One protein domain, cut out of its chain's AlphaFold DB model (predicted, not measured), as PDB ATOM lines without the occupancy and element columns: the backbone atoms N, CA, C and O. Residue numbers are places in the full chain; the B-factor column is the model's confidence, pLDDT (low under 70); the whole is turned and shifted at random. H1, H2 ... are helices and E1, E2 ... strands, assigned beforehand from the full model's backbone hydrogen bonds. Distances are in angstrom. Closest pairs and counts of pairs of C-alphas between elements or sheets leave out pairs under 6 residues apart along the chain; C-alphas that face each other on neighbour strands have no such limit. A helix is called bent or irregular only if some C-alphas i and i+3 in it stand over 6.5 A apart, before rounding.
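Overview. This is residues 2 to 138 of the 138 residues of an uncharacterized protein of Streptomyces sp. NEAU-sy36 (UniProt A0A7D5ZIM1). A small, strongly twisted sheet of four strands, E1 to E4, sits at one end of a long helical hairpin, beyond the first residues of H1 and beside the last third of the much longer H2. H2 makes most of the length; the turn of the hairpin sticks out at the far end with residues 26 to 31, and the short H3 lies past the sheet, near the last residue of H2. The printed part has 137 residues with three named helices and four named strands, in the order H1 H2 E1 E2 E3 E4 H3, and its class is mixed, helices and strands. The sheet's order is E1 E2 E3 E4, antiparallel throughout. The whole is loose, with a radius of gyration of the C-alphas of 19.7 A, and a rod spanning 72 by 34 by 25 A.

Arrangement. The strands E1, residues 74 to 77, E2, residues 80 to 88, E3, residues 91 to 96, and E4, residues 103 to 106, form a meander, each strand the antiparallel neighbour of the one before. N 75 and O 82 are 2.9 A apart across the hairpin E1 and E2. N 85 and O 93 are 2.8 A apart across the hairpin E2 and E3, and N 92 and O 105 are 2.8 A apart across the hairpin E3 and E4. E2 bends by 70 degrees at residue 85. Residues 76 to 77 of E1 also pair, antiparallel, with residues 111 to 112. H1, residues 5 to 22, only grazes the sheet with its residues 5 to 9; its closest C-alphas to E2 are those of Ile 6 and Gly 86, 5.3 A. H2, residues 30 to 65, only grazes the sheet with its residues 53 to 61; its closest C-alphas to E2 are those of Val 54 and Phe 87, 5.7 A. H1 and H2 touch as a helical hairpin, at a shallow tilt of 22 degrees, opposite ways, closest at the C-alphas of Ala 10 and Ala 47, 4.2 A. H3, residues 125 to 130, is not on the sheet; it is close to H2 but not clearly touching, the closest C-alphas being those of Tyr 65 and Phe 127, 6.9 A. In H2 every O i to N i+4 pair is within hydrogen-bond range, in H1 12 of 14, and in H3 0 of 2, beside 2 of 3 O i to N i+3 pairs.

Along the chain. E2 is 20.7 A long and E3 15.2 A. H2 measures 52.0 A, from C-alpha 30 at (143.823, 175.299, 297.162) to C-alpha 65 at (158.919, 148.902, 254.982). H1 measures 24.7 A and begins at C-alpha 5, (157.371, 149.422, 278.108). H3 is irregular, with C-alphas 126 and 129 7.3 A apart.

Size, cuts and confidence. The two C-alphas farthest apart, those of Pro 29 and Asn 138, are 73.9 A apart. The printed part has no cut. The link from E4 to H3, residues 107 to 124, is long. The mean pLDDT of the printed part is 83.0, and residues 2 to 8, 118 to 126 and 133 to 138 are under 70.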
ATOM      1  N   SER A   2     162.558 146.254 282.567       37.91
ATOM      2  CA  SER A   2     161.731 145.401 281.697       37.91
ATOM      3  C   SER A   2     160.640 146.210 280.982       37.91
ATOM      4  O   SER A   2     159.477 146.183 281.344       37.91
ATOM      5  N   SER A   3     161.000 147.099 280.068       39.62
ATOM      6  CA  SER A   3     160.984 146.736 278.663       39.62
ATOM      7  C   SER A   3     159.748 145.912 278.189       39.62
ATOM      8  O   SER A   3     159.843 145.073 277.340       39.62
ATOM      9  N   ALA A   4     158.539 146.123 278.694       41.12
ATOM     10  CA  ALA A   4     157.283 145.846 277.969       41.12
ATOM     11  C   ALA A   4     156.672 147.182 277.493       41.12
ATOM     12  O   ALA A   4     155.468 147.347 277.328       41.12
ATOM     13  N   ALA A   5     157.549 148.183 277.367       51.66
ATOM     14  CA  ALA A   5     157.371 149.422 278.108       51.66
ATOM     15  C   ALA A   5     156.800 150.547 277.244       51.66
ATOM     16  O   ALA A   5     155.953 151.297 277.688       51.66
ATOM     17  N   ILE A   6     157.147 150.647 275.962       59.28
ATOM     18  CA  ILE A   6     156.953 151.936 275.285       59.28
ATOM     19  C   ILE A   6     155.471 152.289 275.066       59.28
ATOM     20  O   ILE A   6     155.138 153.452 275.184       59.28
ATOM     21  N   TYR A   7     154.547 151.355 274.810       59.12
ATOM     22  CA  TYR A   7     153.115 151.718 274.737       59.12
ATOM     23  C   TYR A   7     152.387 151.548 276.077       59.12
ATOM     24  O   TYR A   7     151.587 152.405 276.454       59.12
ATOM     25  N   ALA A   8     152.706 150.485 276.822       63.41
ATOM     26  CA  ALA A   8     152.130 150.227 278.142       63.41
ATOM     27  C   ALA A   8     152.463 151.339 279.155       63.41
ATOM     28  O   ALA A   8     151.641 151.648 280.014       63.41
ATOM     29  N   ASP A   9     153.615 152.004 279.023       75.31
ATOM     30  CA  ASP A   9     154.012 153.111 279.892       75.31
ATOM     31  C   ASP A   9     153.051 154.298 279.752       75.31
ATOM     32  O   ASP A   9     152.670 154.886 280.762       75.31
ATOM     33  N   ALA A  10     152.577 154.614 278.540       82.94
ATOM     34  CA  ALA A  10     151.605 155.695 278.348       82.94
ATOM     35  C   ALA A  10     150.282 155.413 279.077       82.94
ATOM     36  O   ALA A  10     149.718 156.309 279.703       82.94
ATOM     37  N   GLU A  11     149.793 154.171 279.033       85.00
ATOM     38  CA  GLU A  11     148.592 153.768 279.776       85.00
ATOM     39  C   GLU A  11     148.818 153.787 281.292       85.00
ATOM     40  O   GLU A  11     147.925 154.170 282.048       85.00
ATOM     41  N   VAL A  12     150.021 153.429 281.752       88.19
ATOM     42  CA  VAL A  12     150.404 153.519 283.167       88.19
ATOM     43  C   VAL A  12     150.398 154.970 283.648       88.19
ATOM     44  O   VAL A  12     149.872 155.236 284.729       88.19
ATOM     45  N   PHE A  13     150.956 155.904 282.875       89.38
ATOM     46  CA  PHE A  13     150.954 157.328 283.220       89.38
ATOM     47  C   PHE A  13     149.534 157.900 283.278       89.38
ATOM     48  O   PHE A  13     149.186 158.585 284.237       89.38
ATOM     49  N   GLU A  14     148.676 157.536 282.328       91.44
ATOM     50  CA  GLU A  14     147.269 157.956 282.309       91.44
ATOM     51  C   GLU A  14     146.465 157.384 283.473       91.44
ATOM     52  O   GLU A  14     145.649 158.080 284.079       91.44
ATOM     53  N   ARG A  15     146.714 156.118 283.826       92.94
ATOM     54  CA  ARG A  15     146.105 155.508 285.006       92.94
ATOM     55  C   ARG A  15     146.538 156.231 286.278       92.94
ATOM     56  O   ARG A  15     145.674 156.584 287.069       92.94
ATOM     57  N   LYS A  16     147.832 156.521 286.442       92.44
ATOM     58  CA  LYS A  16     148.343 157.294 287.588       92.44
ATOM     59  C   LYS A  16     147.737 158.695 287.654       92.44
ATOM     60  O   LYS A  16     147.405 159.154 288.739       92.44
ATOM     61  N   ALA A  17     147.576 159.366 286.512       93.19
ATOM     62  CA  ALA A  17     146.942 160.680 286.448       93.19
ATOM     63  C   ALA A  17     145.482 160.616 286.920       93.19
ATOM     64  O   ALA A  17     145.034 161.473 287.677       93.19
ATOM     65  N   ARG A  18     144.746 159.572 286.517       93.81
ATOM     66  CA  ARG A  18     143.376 159.328 286.984       93.81
ATOM     67  C   ARG A  18     143.326 159.029 288.480       93.81
ATOM     68  O   ARG A  18     142.569 159.678 289.184       93.81
ATOM     69  N   GLU A  19     144.165 158.113 288.956       94.00
ATOM     70  CA  GLU A  19     144.265 157.774 290.379       94.00
ATOM     71  C   GLU A  19     144.579 159.016 291.224       94.00
ATOM     72  O   GLU A  19     143.994 159.195 292.286       94.00
ATOM     73  N   LEU A  20     145.452 159.910 290.746       91.75
ATOM     74  CA  LEU A  20     145.794 161.134 291.467       91.75
ATOM     75  C   LEU A  20     144.619 162.123 291.527       91.75
ATOM     76  O   LEU A  20     144.362 162.687 292.589       91.75
ATOM     77  N   LEU A  21     143.860 162.276 290.437       91.19
ATOM     78  CA  LEU A  21     142.610 163.048 290.447       91.19
ATOM     79  C   LEU A  21     141.570 162.448 291.396       91.19
ATOM     80  O   LEU A  21     140.888 163.196 292.088       91.19
ATOM     81  N   ASP A  22     141.478 161.121 291.479       91.38
ATOM     82  CA  ASP A  22     140.549 160.445 292.392       91.38
ATOM     83  C   ASP A  22     140.910 160.689 293.871       91.38
ATOM     84  O   ASP A  22     140.047 160.604 294.744       91.38
ATOM     85  N   THR A  23     142.170 161.037 294.170       89.44
ATOM     86  CA  THR A  23     142.589 161.467 295.518       89.44
ATOM     87  C   THR A  23     142.305 162.940 295.824       89.44
ATOM     88  O   THR A  23     142.501 163.367 296.963       89.44
ATOM     89  N   MET A  24     141.860 163.726 294.838       87.81
ATOM     90  CA  MET A  24     141.589 165.150 295.012       87.81
ATOM     91  C   MET A  24     140.277 165.359 295.774       87.81
ATOM     92  O   MET A  24     139.183 165.253 295.224       87.81
ATOM     93  N   ASP A  25     140.393 165.706 297.052       87.56
ATOM     94  CA  ASP A  25     139.258 166.173 297.842       87.56
ATOM     95  C   ASP A  25     139.039 167.673 297.596       87.56
ATOM     96  O   ASP A  25     139.937 168.485 297.829       87.56
ATOM     97  N   LEU A  26     137.837 168.057 297.160       79.94
ATOM     98  CA  LEU A  26     137.460 169.457 296.926       79.94
ATOM     99  C   LEU A  26     137.443 170.296 298.216       79.94
ATOM    100  O   LEU A  26     137.463 171.524 298.141       79.94
ATOM    101  N   ALA A  27     137.428 169.657 299.390       87.81
ATOM    102  CA  ALA A  27     137.597 170.321 300.681       87.81
ATOM    103  C   ALA A  27     139.075 170.583 301.049       87.81
ATOM    104  O   ALA A  27     139.346 171.252 302.049       87.81
ATOM    105  N   SER A  28     140.034 170.087 300.256       87.50
ATOM    106  CA  SER A  28     141.469 170.332 300.460       87.50
ATOM    107  C   SER A  28     141.822 171.813 300.277       87.50
ATOM    108  O   SER A  28     141.179 172.495 299.478       87.50
ATOM    109  N   PRO A  29     142.890 172.319 300.922       93.56
ATOM    110  CA  PRO A  29     143.441 173.639 300.618       93.56
ATOM    111  C   PRO A  29     143.776 173.800 299.129       93.56
ATOM    112  O   PRO A  29     144.251 172.856 298.501       93.56
ATOM    113  N   LEU A  30     143.592 175.007 298.583       91.19
ATOM    114  CA  LEU A  30     143.823 175.299 297.162       91.19
ATOM    115  C   LEU A  30     145.240 174.924 296.696       91.19
ATOM    116  O   LEU A  30     145.395 174.365 295.620       91.19
ATOM    117  N   GLU A  31     146.262 175.164 297.519       93.00
ATOM    118  CA  GLU A  31     147.656 174.801 297.208       93.00
ATOM    119  C   GLU A  31     147.807 173.300 296.926       93.00
ATOM    120  O   GLU A  31     148.448 172.906 295.958       93.00
ATOM    121  N   ARG A  32     147.133 172.457 297.717       89.62
ATOM    122  CA  ARG A  32     147.129 171.000 297.545       89.62
ATOM    123  C   ARG A  32     146.432 170.578 296.252       89.62
ATOM    124  O   ARG A  32     146.847 169.605 295.629       89.62
ATOM    125  N   GLN A  33     145.365 171.283 295.876       91.25
ATOM    126  CA  GLN A  33     144.645 171.036 294.625       91.25
ATOM    127  C   GLN A  33     145.541 171.377 293.427       91.25
ATOM    128  O   GLN A  33     145.694 170.546 292.538       91.25
ATOM    129  N   LEU A  34     146.219 172.530 293.466       93.25
ATOM    130  CA  LEU A  34     147.158 172.955 292.423       93.25
ATOM    131  C   LEU A  34     148.344 171.987 292.273       93.25
ATOM    132  O   LEU A  34     148.684 171.615 291.157       93.25
ATOM    133  N   GLU A  35     148.926 171.499 293.377       93.38
ATOM    134  CA  GLU A  35     149.987 170.474 293.330       93.38
ATOM    135  C   GLU A  35     149.531 169.187 292.623       93.38
ATOM    136  O   GLU A  35     150.290 168.576 291.863       93.38
ATOM    137  N   ILE A  36     148.297 168.750 292.894       92.81
ATOM    138  CA  ILE A  36     147.709 167.573 292.249       92.81
ATOM    139  C   ILE A  36     147.501 167.843 290.759       92.81
ATOM    140  O   ILE A  36     147.882 167.006 289.944       92.81
ATOM    141  N   GLU A  37     146.937 168.995 290.399       93.69
ATOM    142  CA  GLU A  37     146.703 169.384 289.007       93.69
ATOM    143  C   GLU A  37     148.006 169.446 288.197       93.69
ATOM    144  O   GLU A  37     148.079 168.835 287.128       93.69
ATOM    145  N   ASP A  38     149.051 170.083 288.729       96.06
ATOM    146  CA  ASP A  38     150.369 170.159 288.088       96.06
ATOM    147  C   ASP A  38     150.945 168.759 287.842       96.06
ATOM    148  O   ASP A  38     151.409 168.435 286.745       96.06
ATOM    149  N   ARG A  39     150.861 167.879 288.847       95.25
ATOM    150  CA  ARG A  39     151.365 166.509 288.729       95.25
ATOM    151  C   ARG A  39     150.544 165.668 287.751       95.25
ATOM    152  O   ARG A  39     151.101 164.817 287.057       95.25
ATOM    153  N   VAL A  40     149.230 165.877 287.690       95.62
ATOM    154  CA  VAL A  40     148.350 165.243 286.696       95.62
ATOM    155  C   VAL A  40     148.737 165.676 285.287       95.62
ATOM    156  O   VAL A  40     148.787 164.828 284.392       95.62
ATOM    157  N   GLU A  41     149.015 166.963 285.077       95.94
ATOM    158  CA  GLU A  41     149.400 167.470 283.763       95.94
ATOM    159  C   GLU A  41     150.761 166.926 283.321       95.94
ATOM    160  O   GLU A  41     150.877 166.470 282.186       95.94
ATOM    161  N   GLU A  42     151.744 166.847 284.224       94.50
ATOM    162  CA  GLU A  42     153.043 166.214 283.955       94.50
ATOM    163  C   GLU A  42     152.874 164.753 283.490       94.50
ATOM    164  O   GLU A  42     153.383 164.356 282.443       94.50
ATOM    165  N   LEU A  43     152.076 163.957 284.215       93.69
ATOM    166  CA  LEU A  43     151.804 162.558 283.854       93.69
ATOM    167  C   LEU A  43     151.116 162.440 282.482       93.69
ATOM    168  O   LEU A  43     151.414 161.534 281.699       93.69
ATOM    169  N   ARG A  44     150.190 163.350 282.167       93.31
ATOM    170  CA  ARG A  44     149.522 163.388 280.858       93.31
ATOM    171  C   ARG A  44     150.471 163.810 279.745       93.31
ATOM    172  O   ARG A  44     150.381 163.267 278.642       93.31
ATOM    173  N   GLU A  45     151.371 164.752 280.002       93.06
ATOM    174  CA  GLU A  45     152.397 165.160 279.048       93.06
ATOM    175  C   GLU A  45     153.342 164.001 278.720       93.06
ATOM    176  O   GLU A  45     153.563 163.717 277.538       93.06
ATOM    177  N   ASP A  46     153.797 163.262 279.731       89.31
ATOM    178  CA  ASP A  46     154.603 162.054 279.549       89.31
ATOM    179  C   ASP A  46     153.878 161.022 278.676       89.31
ATOM    180  O   ASP A  46     154.428 160.536 277.679       89.31
ATOM    181  N   ALA A  47     152.604 160.743 278.972       88.12
ATOM    182  CA  ALA A  47     151.787 159.838 278.168       88.12
ATOM    183  C   ALA A  47     151.649 160.311 276.708       88.12
ATOM    184  O   ALA A  47     151.796 159.513 275.774       88.12
ATOM    185  N   ARG A  48     151.404 161.611 276.475       90.88
ATOM    186  CA  ARG A  48     151.328 162.206 275.125       90.88
ATOM    187  C   ARG A  48     152.657 162.104 274.379       90.88
ATOM    188  O   ARG A  48     152.667 161.758 273.193       90.88
ATOM    189  N   SER A  49     153.770 162.369 275.060       88.06
ATOM    190  CA  SER A  49     155.119 162.288 274.496       88.06
ATOM    191  C   SER A  49     155.432 160.868 274.026       88.06
ATOM    192  O   SER A  49     155.912 160.655 272.908       88.06
ATOM    193  N   ILE A  50     155.089 159.878 274.847       86.75
ATOM    194  CA  ILE A  50     155.267 158.462 274.537       86.75
ATOM    195  C   ILE A  50     154.398 158.038 273.346       86.75
ATOM    196  O   ILE A  50     154.917 157.468 272.383       86.75
ATOM    197  N   ARG A  51     153.097 158.369 273.350       87.19
ATOM    198  CA  ARG A  51     152.190 158.051 272.231       87.19
ATOM    199  C   ARG A  51     152.673 158.649 270.916       87.19
ATOM    200  O   ARG A  51     152.651 157.959 269.902       87.19
ATOM    201  N   THR A  52     153.150 159.893 270.940       88.69
ATOM    202  CA  THR A  52     153.713 160.565 269.759       88.69
ATOM    203  C   THR A  52     154.924 159.807 269.216       88.69
ATOM    204  O   THR A  52     154.998 159.532 268.022       88.69
ATOM    205  N   ARG A  53     155.858 159.392 270.082       86.75
ATOM    206  CA  ARG A  53     157.032 158.602 269.666       86.75
ATOM    207  C   ARG A  53     156.643 157.255 269.057       86.75
ATOM    208  O   ARG A  53     157.232 156.850 268.053       86.75
ATOM    209  N   VAL A  54     155.651 156.574 269.632       87.31
ATOM    210  CA  VAL A  54     155.144 155.309 269.083       87.31
ATOM    211  C   VAL A  54     154.470 155.530 267.732       87.31
ATOM    212  O   VAL A  54     154.789 154.814 266.787       87.31
ATOM    213  N   ALA A  55     153.603 156.538 267.609       86.94
ATOM    214  CA  ALA A  55     152.933 156.871 266.354       86.94
ATOM    215  C   ALA A  55     153.944 157.160 265.235       86.94
ATOM    216  O   ALA A  55     153.847 156.569 264.163       86.94
ATOM    217  N   ASN A  56     154.975 157.959 265.523       88.31
ATOM    218  CA  ASN A  56     156.049 158.255 264.571       88.31
ATOM    219  C   ASN A  56     156.835 156.997 264.168       88.31
ATOM    220  O   ASN A  56     157.244 156.864 263.018       88.31
ATOM    221  N   SER A  57     157.048 156.064 265.100       88.44
ATOM    222  CA  SER A  57     157.738 154.795 264.819       88.44
ATOM    223  C   SER A  57     156.899 153.894 263.908       88.44
ATOM    224  O   SER A  57     157.410 153.357 262.927       88.44
ATOM    225  N   ILE A  58     155.598 153.774 264.188       88.31
ATOM    226  CA  ILE A  58     154.653 153.017 263.356       88.31
ATOM    227  C   ILE A  58     154.570 153.632 261.958       88.31
ATOM    228  O   ILE A  58     154.653 152.913 260.966       88.31
ATOM    229  N   GLU A  59     154.439 154.955 261.870       88.00
ATOM    230  CA  GLU A  59     154.406 155.669 260.597       88.00
ATOM    231  C   GLU A  59     155.701 155.458 259.806       88.00
ATOM    232  O   GLU A  59     155.647 155.165 258.614       88.00
ATOM    233  N   HIS A  60     156.860 155.532 260.461       87.00
ATOM    234  CA  HIS A  60     158.141 155.258 259.821       87.00
ATOM    235  C   HIS A  60     158.203 153.833 259.261       87.00
ATOM    236  O   HIS A  60     158.532 153.649 258.090       87.00
ATOM    237  N   ILE A  61     157.835 152.832 260.067       87.69
ATOM    238  CA  ILE A  61     157.832 151.427 259.650       87.69
ATOM    239  C   ILE A  61     156.883 151.211 258.467       87.69
ATOM    240  O   ILE A  61     157.248 150.565 257.484       87.69
ATOM    241  N   ARG A  62     155.690 151.802 258.530       86.94
ATOM    242  CA  ARG A  62     154.695 151.728 257.464       86.94
ATOM    243  C   ARG A  62     155.187 152.389 256.181       86.94
ATOM    244  O   ARG A  62     155.033 151.818 255.109       86.94
ATOM    245  N   ASN A  63     155.760 153.583 256.272       84.25
ATOM    246  CA  ASN A  63     156.184 154.345 255.100       84.25
ATOM    247  C   ASN A  63     157.436 153.747 254.450       84.25
ATOM    248  O   ASN A  63     157.570 153.808 253.231       84.25
ATOM    249  N   TYR A  64     158.345 153.177 255.245       83.69
ATOM    250  CA  TYR A  64     159.636 152.698 254.755       83.69
ATOM    251  C   TYR A  64     159.650 151.202 254.410       83.69
ATOM    252  O   TYR A  64     160.237 150.818 253.402       83.69
ATOM    253  N   TYR A  65     158.990 150.357 255.210       82.38
ATOM    254  CA  TYR A  65     158.919 148.902 254.982       82.38
ATOM    255  C   TYR A  65     157.561 148.445 254.443       82.38
ATOM    256  O   TYR A  65     157.366 147.264 254.170       82.38
ATOM    257  N   GLY A  66     156.580 149.345 254.355       82.19
ATOM    258  CA  GLY A  66     155.198 149.003 254.031       82.19
ATOM    259  C   GLY A  66     154.420 148.404 255.206       82.19
ATOM    260  O   GLY A  66     153.202 148.397 255.173       82.19
ATOM    261  N   LEU A  67     155.051 147.928 256.274       85.81
ATOM    262  CA  LEU A  67     154.374 147.101 257.277       85.81
ATOM    263  C   LEU A  67     153.366 147.891 258.134       85.81
ATOM    264  O   LEU A  67     153.735 148.790 258.890       85.81
ATOM    265  N   ASN A  68     152.086 147.523 258.070       87.75
ATOM    266  CA  ASN A  68     151.037 148.080 258.926       87.75
ATOM    267  C   ASN A  68     150.950 147.319 260.260       87.75
ATOM    268  O   ASN A  68     150.110 146.434 260.444       87.75
ATOM    269  N   LEU A  69     151.855 147.645 261.180       88.94
ATOM    270  CA  LEU A  69     151.986 146.971 262.474       88.94
ATOM    271  C   LEU A  69     151.202 147.685 263.582       88.94
ATOM    272  O   LEU A  69     150.980 148.893 263.545       88.94
ATOM    273  N   ARG A  70     150.827 146.932 264.621       89.31
ATOM    274  CA  ARG A  70     150.168 147.454 265.829       89.31
ATOM    275  C   ARG A  70     150.611 146.696 267.075       89.31
ATOM    276  O   ARG A  70     150.994 145.531 266.986       89.31
ATOM    277  N   VAL A  71     150.510 147.338 268.239       87.88
ATOM    278  CA  VAL A  71     150.651 146.644 269.529       87.88
ATOM    279  C   VAL A  71     149.560 145.579 269.638       87.88
ATOM    280  O   VAL A  71     148.430 145.785 269.195       87.88
ATOM    281  N   GLY A  72     149.911 144.427 270.195       89.00
ATOM    282  CA  GLY A  72     149.025 143.278 270.327       89.00
ATOM    283  C   GLY A  72     148.987 142.360 269.106       89.00
ATOM    284  O   GLY A  72     148.352 141.314 269.183       89.00
ATOM    285  N   LEU A  73     149.654 142.721 268.003       91.38
ATOM    286  CA  LEU A  73     149.762 141.865 266.823       91.38
ATOM    287  C   LEU A  73     150.615 140.629 267.133       91.38
ATOM    288  O   LEU A  73     151.722 140.761 267.657       91.38
ATOM    289  N   GLU A  74     150.091 139.456 266.792       94.00
ATOM    290  CA  GLU A  74     150.800 138.175 266.867       94.00
ATOM    291  C   GLU A  74     151.782 138.058 265.705       94.00
ATOM    292  O   GLU A  74     151.471 138.473 264.590       94.00
ATOM    293  N   VAL A  75     152.985 137.566 265.985       94.38
ATOM    294  CA  VAL A  75     154.124 137.520 265.061       94.38
ATOM    295  C   VAL A  75     155.037 136.353 265.425       94.38
ATOM    296  O   VAL A  75     155.045 135.915 266.574       94.38
ATOM    297  N   LYS A  76     155.896 135.927 264.497       95.56
ATOM    298  CA  LYS A  76     157.058 135.094 264.831       95.56
ATOM    299  C   LYS A  76     158.335 135.905 264.742       95.56
ATOM    300  O   LYS A  76     158.504 136.709 263.829       95.56
ATOM    301  N   HIS A  77     159.249 135.661 265.673       94.69
ATOM    302  CA  HIS A  77     160.598 136.213 265.641       94.69
ATOM    303  C   HIS A  77     161.620 135.098 265.878       94.69
ATOM    304  O   HIS A  77     161.655 134.517 266.965       94.69
ATOM    305  N   ASP A  78     162.461 134.822 264.881       93.31
ATOM    306  CA  ASP A  78     163.372 133.671 264.797       93.31
ATOM    307  C   ASP A  78     162.642 132.324 264.974       93.31
ATOM    308  O   ASP A  78     163.054 131.466 265.756       93.31
ATOM    309  N   GLY A  79     161.499 132.162 264.298       92.44
ATOM    310  CA  GLY A  79     160.688 130.938 264.342       92.44
ATOM    311  C   GLY A  79     159.929 130.698 265.654       92.44
ATOM    312  O   GLY A  79     159.271 129.669 265.796       92.44
ATOM    313  N   ARG A  80     160.000 131.626 266.617       94.75
ATOM    314  CA  ARG A  80     159.263 131.562 267.888       94.75
ATOM    315  C   ARG A  80     158.064 132.502 267.857       94.75
ATOM    316  O   ARG A  80     158.234 133.676 267.531       94.75
ATOM    317  N   GLU A  81     156.899 131.988 268.239       95.69
ATOM    318  CA  GLU A  81     155.670 132.775 268.393       95.69
ATOM    319  C   GLU A  81     155.829 133.861 269.462       95.69
ATOM    320  O   GLU A  81     156.571 133.713 270.442       95.69
ATOM    321  N   GLY A  82     155.125 134.968 269.264       94.31
ATOM    322  CA  GLY A  82     155.081 136.070 270.203       94.31
ATOM    323  C   GLY A  82     154.145 137.185 269.768       94.31
ATOM    324  O   GLY A  82     153.363 137.074 268.824       94.31
ATOM    325  N   ARG A  83     154.231 138.305 270.483       94.00
ATOM    326  CA  ARG A  83     153.347 139.454 270.296       94.00
ATOM    327  C   ARG A  83     154.105 140.767 270.364       94.00
ATOM    328  O   ARG A  83     154.954 140.956 271.235       94.00
ATOM    329  N   ILE A  84     153.764 141.707 269.487       92.19
ATOM    330  CA  ILE A  84     154.309 143.067 269.546       92.19
ATOM    331  C   ILE A  84     153.764 143.779 270.788       92.19
ATOM    332  O   ILE A  84     152.554 143.938 270.941       92.19
ATOM    333  N   VAL A  85     154.656 144.264 271.649       90.50
ATOM    334  CA  VAL A  85     154.329 145.027 272.867       90.50
ATOM    335  C   VAL A  85     154.786 146.489 272.802       90.50
ATOM    336  O   VAL A  85     154.464 147.282 273.682       90.50
ATOM    337  N   GLY A  86     155.504 146.892 271.749       89.62
ATOM    338  CA  GLY A  86     155.902 148.288 271.566       89.62
ATOM    339  C   GLY A  86     156.722 148.553 270.307       89.62
ATOM    340  O   GLY A  86     157.020 147.646 269.530       89.62
ATOM    341  N   PHE A  87     157.108 149.818 270.142       89.44
ATOM    342  CA  PHE A  87     157.859 150.319 268.992       89.44
ATOM    343  C   PHE A  87     158.941 151.301 269.437       89.44
ATOM    344  O   PHE A  87     158.711 152.104 270.342       89.44
ATOM    345  N   ALA A  88     160.096 151.260 268.776       85.62
ATOM    346  CA  ALA A  88     161.215 152.170 269.003       85.62
ATOM    347  C   ALA A  88     161.909 152.499 267.672       85.62
ATOM    348  O   ALA A  88     162.862 151.833 267.268       85.62
ATOM    349  N   GLY A  89     161.426 153.522 266.964       85.44
ATOM    350  CA  GLY A  89     161.930 153.871 265.634       85.44
ATOM    351  C   GLY A  89     161.667 152.746 264.629       85.44
ATOM    352  O   GLY A  89     160.519 152.383 264.401       85.44
ATOM    353  N   GLN A  90     162.732 152.181 264.053       88.25
ATOM    354  CA  GLN A  90     162.671 151.042 263.118       88.25
ATOM    355  C   GLN A  90     162.564 149.664 263.803       88.25
ATOM    356  O   GLN A  90     162.515 148.629 263.134       88.25
ATOM    357  N   TYR A  91     162.578 149.634 265.136       90.81
ATOM    358  CA  TYR A  91     162.564 148.405 265.920       90.81
ATOM    359  C   TYR A  91     161.185 148.133 266.516       90.81
ATOM    360  O   TYR A  91     160.468 149.049 266.932       90.81
ATOM    361  N   VAL A  92     160.852 146.850 266.607       91.62
ATOM    362  CA  VAL A  92     159.680 146.332 267.305       91.62
ATOM    363  C   VAL A  92     160.115 145.602 268.564       91.62
ATOM    364  O   VAL A  92     161.174 144.985 268.645       91.62
ATOM    365  N   ALA A  93     159.273 145.712 269.573       92.50
ATOM    366  CA  ALA A  93     159.420 145.049 270.847       92.50
ATOM    367  C   ALA A  93     158.495 143.828 270.846       92.50
ATOM    368  O   ALA A  93     157.281 144.006 270.785       92.50
ATOM    369  N   VAL A  94     159.044 142.612 270.889       92.69
ATOM    370  CA  VAL A  94     158.288 141.352 270.789       92.69
ATOM    371  C   VAL A  94     158.411 140.564 272.082       92.69
ATOM    372  O   VAL A  94     159.510 140.192 272.490       92.69
ATOM    373  N   HIS A  95     157.282 140.284 272.721       94.06
ATOM    374  CA  HIS A  95     157.212 139.339 273.826       94.06
ATOM    375  C   HIS A  95     156.984 137.941 273.255       94.06
ATOM    376  O   HIS A  95     155.907 137.662 272.735       94.06
ATOM    377  N   ARG A  96     158.016 137.098 273.295       94.44
ATOM    378  CA  ARG A  96     157.944 135.712 272.823       94.44
ATOM    379  C   ARG A  96     157.221 134.845 273.847       94.44
ATOM    380  O   ARG A  96     157.336 135.074 275.052       94.44
ATOM    381  N   ASP A  97     156.513 133.834 273.372       91.56
ATOM    382  CA  ASP A  97     155.804 132.912 274.250       91.56
ATOM    383  C   ASP A  97     156.800 132.119 275.112       91.56
ATOM    384  O   ASP A  97     157.778 131.543 274.620       91.56
ATOM    385  N   GLY A  98     156.554 132.123 276.425       90.69
ATOM    386  CA  GLY A  98     157.391 131.462 277.427       90.69
ATOM    387  C   GLY A  98     158.619 132.252 277.896       90.69
ATOM    388  O   GLY A  98     159.277 131.799 278.829       90.69
ATOM    389  N   ASP A  99     158.920 133.415 277.309       91.12
ATOM    390  CA  ASP A  99     159.989 134.289 277.806       91.12
ATOM    391  C   ASP A  99     159.459 135.199 278.934       91.12
ATOM    392  O   ASP A  99     158.315 135.648 278.905       91.12
ATOM    393  N   GLU A 100     160.290 135.491 279.941       88.44
ATOM    394  CA  GLU A 100     159.949 136.445 281.019       88.44
ATOM    395  C   GLU A 100     160.059 137.909 280.571       88.44
ATOM    396  O   GLU A 100     159.480 138.814 281.171       88.44
ATOM    397  N   MET A 101     160.867 138.141 279.541       86.75
ATOM    398  CA  MET A 101     161.252 139.453 279.049       86.75
ATOM    399  C   MET A 101     161.039 139.484 277.544       86.75
ATOM    400  O   MET A 101     161.243 138.494 276.845       86.75
ATOM    401  N   TYR A 102     160.695 140.653 277.021       89.62
ATOM    402  CA  TYR A 102     160.622 140.836 275.580       89.62
ATOM    403  C   TYR A 102     162.013 140.884 274.917       89.62
ATOM    404  O   TYR A 102     163.056 140.964 275.575       89.62
ATOM    405  N   VAL A 103     162.020 140.949 273.593       91.06
ATOM    406  CA  VAL A 103     163.205 141.257 272.794       91.06
ATOM    407  C   VAL A 103     162.928 142.450 271.888       91.06
ATOM    408  O   VAL A 103     161.822 142.607 271.374       91.06
ATOM    409  N   ILE A 104     163.933 143.304 271.691       91.56
ATOM    410  CA  ILE A 104     163.882 144.383 270.700       91.56
ATOM    411  C   ILE A 104     164.568 143.875 269.434       91.56
ATOM    412  O   ILE A 104     165.742 143.510 269.477       91.56
ATOM    413  N   CYS A 105     163.855 143.873 268.315       91.75
ATOM    414  CA  CYS A 105     164.367 143.431 267.022       91.75
ATOM    415  C   CYS A 105     163.957 144.382 265.899       91.75
ATOM    416  O   CYS A 105     163.067 145.218 266.046       91.75
ATOM    417  N   HIS A 106     164.674 144.319 264.778       92.06
ATOM    418  CA  HIS A 106     164.343 145.134 263.612       92.06
ATOM    419  C   HIS A 106     163.029 144.641 263.001       92.06
ATOM    420  O   HIS A 106     162.825 143.434 262.903       92.06
ATOM    421  N   ALA A 107     162.181 145.548 262.506       89.88
ATOM    422  CA  ALA A 107     160.866 145.200 261.951       89.88
ATOM    423  C   ALA A 107     160.903 144.248 260.731       89.88
ATOM    424  O   ALA A 107     159.862 143.808 260.257       89.88
ATOM    425  N   THR A 108     162.078 143.909 260.206       88.75
ATOM    426  CA  THR A 108     162.243 143.015 259.046       88.75
ATOM    427  C   THR A 108     163.237 141.877 259.274       88.75
ATOM    428  O   THR A 108     163.399 141.039 258.396       88.75
ATOM    429  N   ALA A 109     163.943 141.842 260.407       88.25
ATOM    430  CA  ALA A 109     165.001 140.857 260.628       88.25
ATOM    431  C   ALA A 109     164.459 139.681 261.440       88.25
ATOM    432  O   ALA A 109     164.036 139.876 262.576       88.25
ATOM    433  N   GLY A 110     164.461 138.482 260.850       87.06
ATOM    434  CA  GLY A 110     163.972 137.269 261.514       87.06
ATOM    435  C   GLY A 110     162.477 137.306 261.848       87.06
ATOM    436  O   GLY A 110     162.029 136.520 262.675       87.06
ATOM    437  N   MET A 111     161.720 138.232 261.253       93.06
ATOM    438  CA  MET A 111     160.301 138.439 261.530       93.06
ATOM    439  C   MET A 111     159.431 137.715 260.508       93.06
ATOM    440  O   MET A 111     159.685 137.803 259.308       93.06
ATOM    441  N   GLU A 112     158.357 137.098 260.986       92.44
ATOM    442  CA  GLU A 112     157.244 136.652 260.155       92.44
ATOM    443  C   GLU A 112     155.948 137.249 260.696       92.44
ATOM    444  O   GLU A 112     155.655 137.185 261.896       92.44
ATOM    445  N   TYR A 113     155.168 137.831 259.796       91.12
ATOM    446  CA  TYR A 113     153.897 138.468 260.100       91.12
ATOM    447  C   TYR A 113     152.734 137.615 259.592       91.12
ATOM    448  O   TYR A 113     152.865 136.957 258.555       91.12
ATOM    449  N   PRO A 114     151.588 137.633 260.293       87.25
ATOM    450  CA  PRO A 114     150.411 136.896 259.872       87.25
ATOM    451  C   PRO A 114     149.865 137.443 258.554       87.25
ATOM    452  O   PRO A 114     150.089 138.602 258.181       87.25
ATOM    453  N   GLU A 115     149.102 136.602 257.866       78.69
ATOM    454  CA  GLU A 115     148.393 136.975 256.648       78.69
ATOM    455  C   GLU A 115     147.517 138.221 256.841       78.69
ATOM    456  O   GLU A 115     146.928 138.461 257.897       78.69
ATOM    457  N   GLY A 116     147.428 139.039 255.792       72.06
ATOM    458  CA  GLY A 116     146.615 140.255 255.801       72.06
ATOM    459  C   GLY A 116     147.250 141.454 256.513       72.06
ATOM    460  O   GLY A 116     146.663 142.539 256.491       72.06
ATOM    461  N   VAL A 117     148.455 141.322 257.085       78.94
ATOM    462  CA  VAL A 117     149.249 142.489 257.496       78.94
ATOM    463  C   VAL A 117     149.620 143.281 256.244       78.94
ATOM    464  O   VAL A 117     150.414 142.851 255.411       78.94
ATOM    465  N   GLN A 118     148.976 144.437 256.090       65.81
ATOM    466  CA  GLN A 118     149.085 145.246 254.884       65.81
ATOM    467  C   GLN A 118     150.507 145.800 254.727       65.81
ATOM    468  O   GLN A 118     151.026 146.436 255.643       65.81
ATOM    469  N   VAL A 119     151.091 145.592 253.545       59.25
ATOM    470  CA  VAL A 119     152.363 146.173 253.104       59.25
ATOM    471  C   VAL A 119     152.047 147.396 252.227       59.25
ATOM    472  O   VAL A 119     151.773 147.239 251.046       59.25
ATOM    473  N   GLY A 120     151.995 148.602 252.800       54.41
ATOM    474  CA  GLY A 120     151.991 149.895 252.100       54.41
ATOM    475  C   GLY A 120     150.884 150.087 251.048       54.41
ATOM    476  O   GLY A 120     149.908 149.337 251.021       54.41
ATOM    477  N   PRO A 121     150.995 151.094 250.157       46.81
ATOM    478  CA  PRO A 121     150.105 151.255 248.998       46.81
ATOM    479  C   PRO A 121     150.353 150.209 247.885       46.81
ATOM    480  O   PRO A 121     149.984 150.419 246.733       46.81
ATOM    481  N   GLY A 122     150.960 149.075 248.224       46.84
ATOM    482  CA  GLY A 122     151.314 147.978 247.336       46.84
ATOM    483  C   GLY A 122     152.486 147.204 247.938       46.84
ATOM    484  O   GLY A 122     153.283 147.807 248.666       46.84
ATOM    485  N   PRO A 123     152.617 145.896 247.656       48.41
ATOM    486  CA  PRO A 123     153.778 145.138 248.082       48.41
ATOM    487  C   PRO A 123     154.993 145.757 247.397       48.41
ATOM    488  O   PRO A 123     155.193 145.593 246.197       48.41
ATOM    489  N   ASP A 124     155.815 146.489 248.143       58.06
ATOM    490  CA  ASP A 124     157.214 146.566 247.757       58.06
ATOM    491  C   ASP A 124     157.701 145.114 247.802       58.06
ATOM    492  O   ASP A 124     157.774 144.513 248.878       58.06
ATOM    493  N   GLU A 125     157.903 144.508 246.627       61.62
ATOM    494  CA  GLU A 125     158.182 143.074 246.463       61.62
ATOM    495  C   GLU A 125     159.327 142.609 247.372       61.62
ATOM    496  O   GLU A 125     159.358 141.461 247.819       61.62
ATOM    497  N   ARG A 126     160.230 143.533 247.726       67.75
ATOM    498  CA  ARG A 126     161.351 143.309 248.637       67.75
ATOM    499  C   ARG A 126     160.932 142.814 250.019       67.75
ATOM    500  O   ARG A 126     161.737 142.136 250.643       67.75
ATOM    501  N   PHE A 127     159.720 143.106 250.494       72.19
ATOM    502  CA  PHE A 127     159.250 142.724 251.836       72.19
ATOM    503  C   PHE A 127     158.108 141.705 251.833       72.19
ATOM    504  O   PHE A 127     157.690 141.266 252.901       72.19
ATOM    505  N   ALA A 128     157.631 141.276 250.660       71.00
ATOM    506  CA  ALA A 128     156.544 140.299 250.555       71.00
ATOM    507  C   ALA A 128     156.864 138.973 251.271       71.00
ATOM    508  O   ALA A 128     155.975 138.347 251.834       71.00
ATOM    509  N   HIS A 129     158.143 138.589 251.316       75.75
ATOM    510  CA  HIS A 129     158.618 137.377 251.988       75.75
ATOM    511  C   HIS A 129     158.446 137.383 253.520       75.75
ATOM    512  O   HIS A 129     158.606 136.337 254.139       75.75
ATOM    513  N   LEU A 130     158.163 138.539 254.136       75.31
ATOM    514  CA  LEU A 130     157.952 138.652 255.584       75.31
ATOM    515  C   LEU A 130     156.524 138.291 256.007       75.31
ATOM    516  O   LEU A 130     156.280 138.059 257.188       75.31
ATOM    517  N   VAL A 131     155.570 138.302 255.076       75.88
ATOM    518  CA  VAL A 131     154.170 137.973 255.352       75.88
ATOM    519  C   VAL A 131     153.959 136.509 254.998       75.88
ATOM    520  O   VAL A 131     154.336 136.077 253.908       75.88
ATOM    521  N   GLN A 132     153.373 135.738 255.914       70.94
ATOM    522  CA  GLN A 132     153.027 134.348 255.633       70.94
ATOM    523  C   GLN A 132     152.101 134.291 254.407       70.94
ATOM    524  O   GLN A 132     151.193 135.108 254.261       70.94
ATOM    525  N   ALA A 133     152.396 133.382 253.476       57.59
ATOM    526  CA  ALA A 133     151.552 133.141 252.311       57.59
ATOM    527  C   ALA A 133     150.371 132.244 252.713       57.59
ATOM    528  O   ALA A 133     150.582 131.378 253.566       57.59
ATOM    529  N   PRO A 134     149.195 132.384 252.061       49.62
ATOM    530  CA  PRO A 134     148.069 131.483 252.279       49.62
ATOM    531  C   PRO A 134     148.547 130.046 252.192       49.62
ATOM    532  O   PRO A 134     149.127 129.637 251.180       49.62
ATOM    533  N   ALA A 135     148.303 129.288 253.259       48.12
ATOM    534  CA  ALA A 135     148.383 127.843 253.200       48.12
ATOM    535  C   ALA A 135     147.435 127.402 252.081       48.12
ATOM    536  O   ALA A 135     146.217 127.431 252.235       48.12
ATOM    537  N   THR A 136     147.984 127.065 250.914       43.25
ATOM    538  CA  THR A 136     147.227 126.400 249.859       43.25
ATOM    539  C   THR A 136     146.746 125.078 250.437       43.25
ATOM    540  O   THR A 136     147.521 124.126 250.533       43.25
ATOM    541  N   GLU A 137     145.492 125.059 250.880       45.16
ATOM    542  CA  GLU A 137     144.753 123.838 251.161       45.16
ATOM    543  C   GLU A 137     144.763 123.000 249.876       45.16
ATOM    544  O   GLU A 137     144.292 123.442 248.826       45.16
ATOM    545  N   ASN A 138     145.395 121.829 249.959       39.09
ATOM    546  CA  ASN A 138     145.414 120.790 248.932       39.09
ATOM    547  C   ASN A 138     144.401 119.712 249.315       39.09
ATOM    548  O   ASN A 138     144.390 119.345 250.514       39.09
TER     549      ASN A 138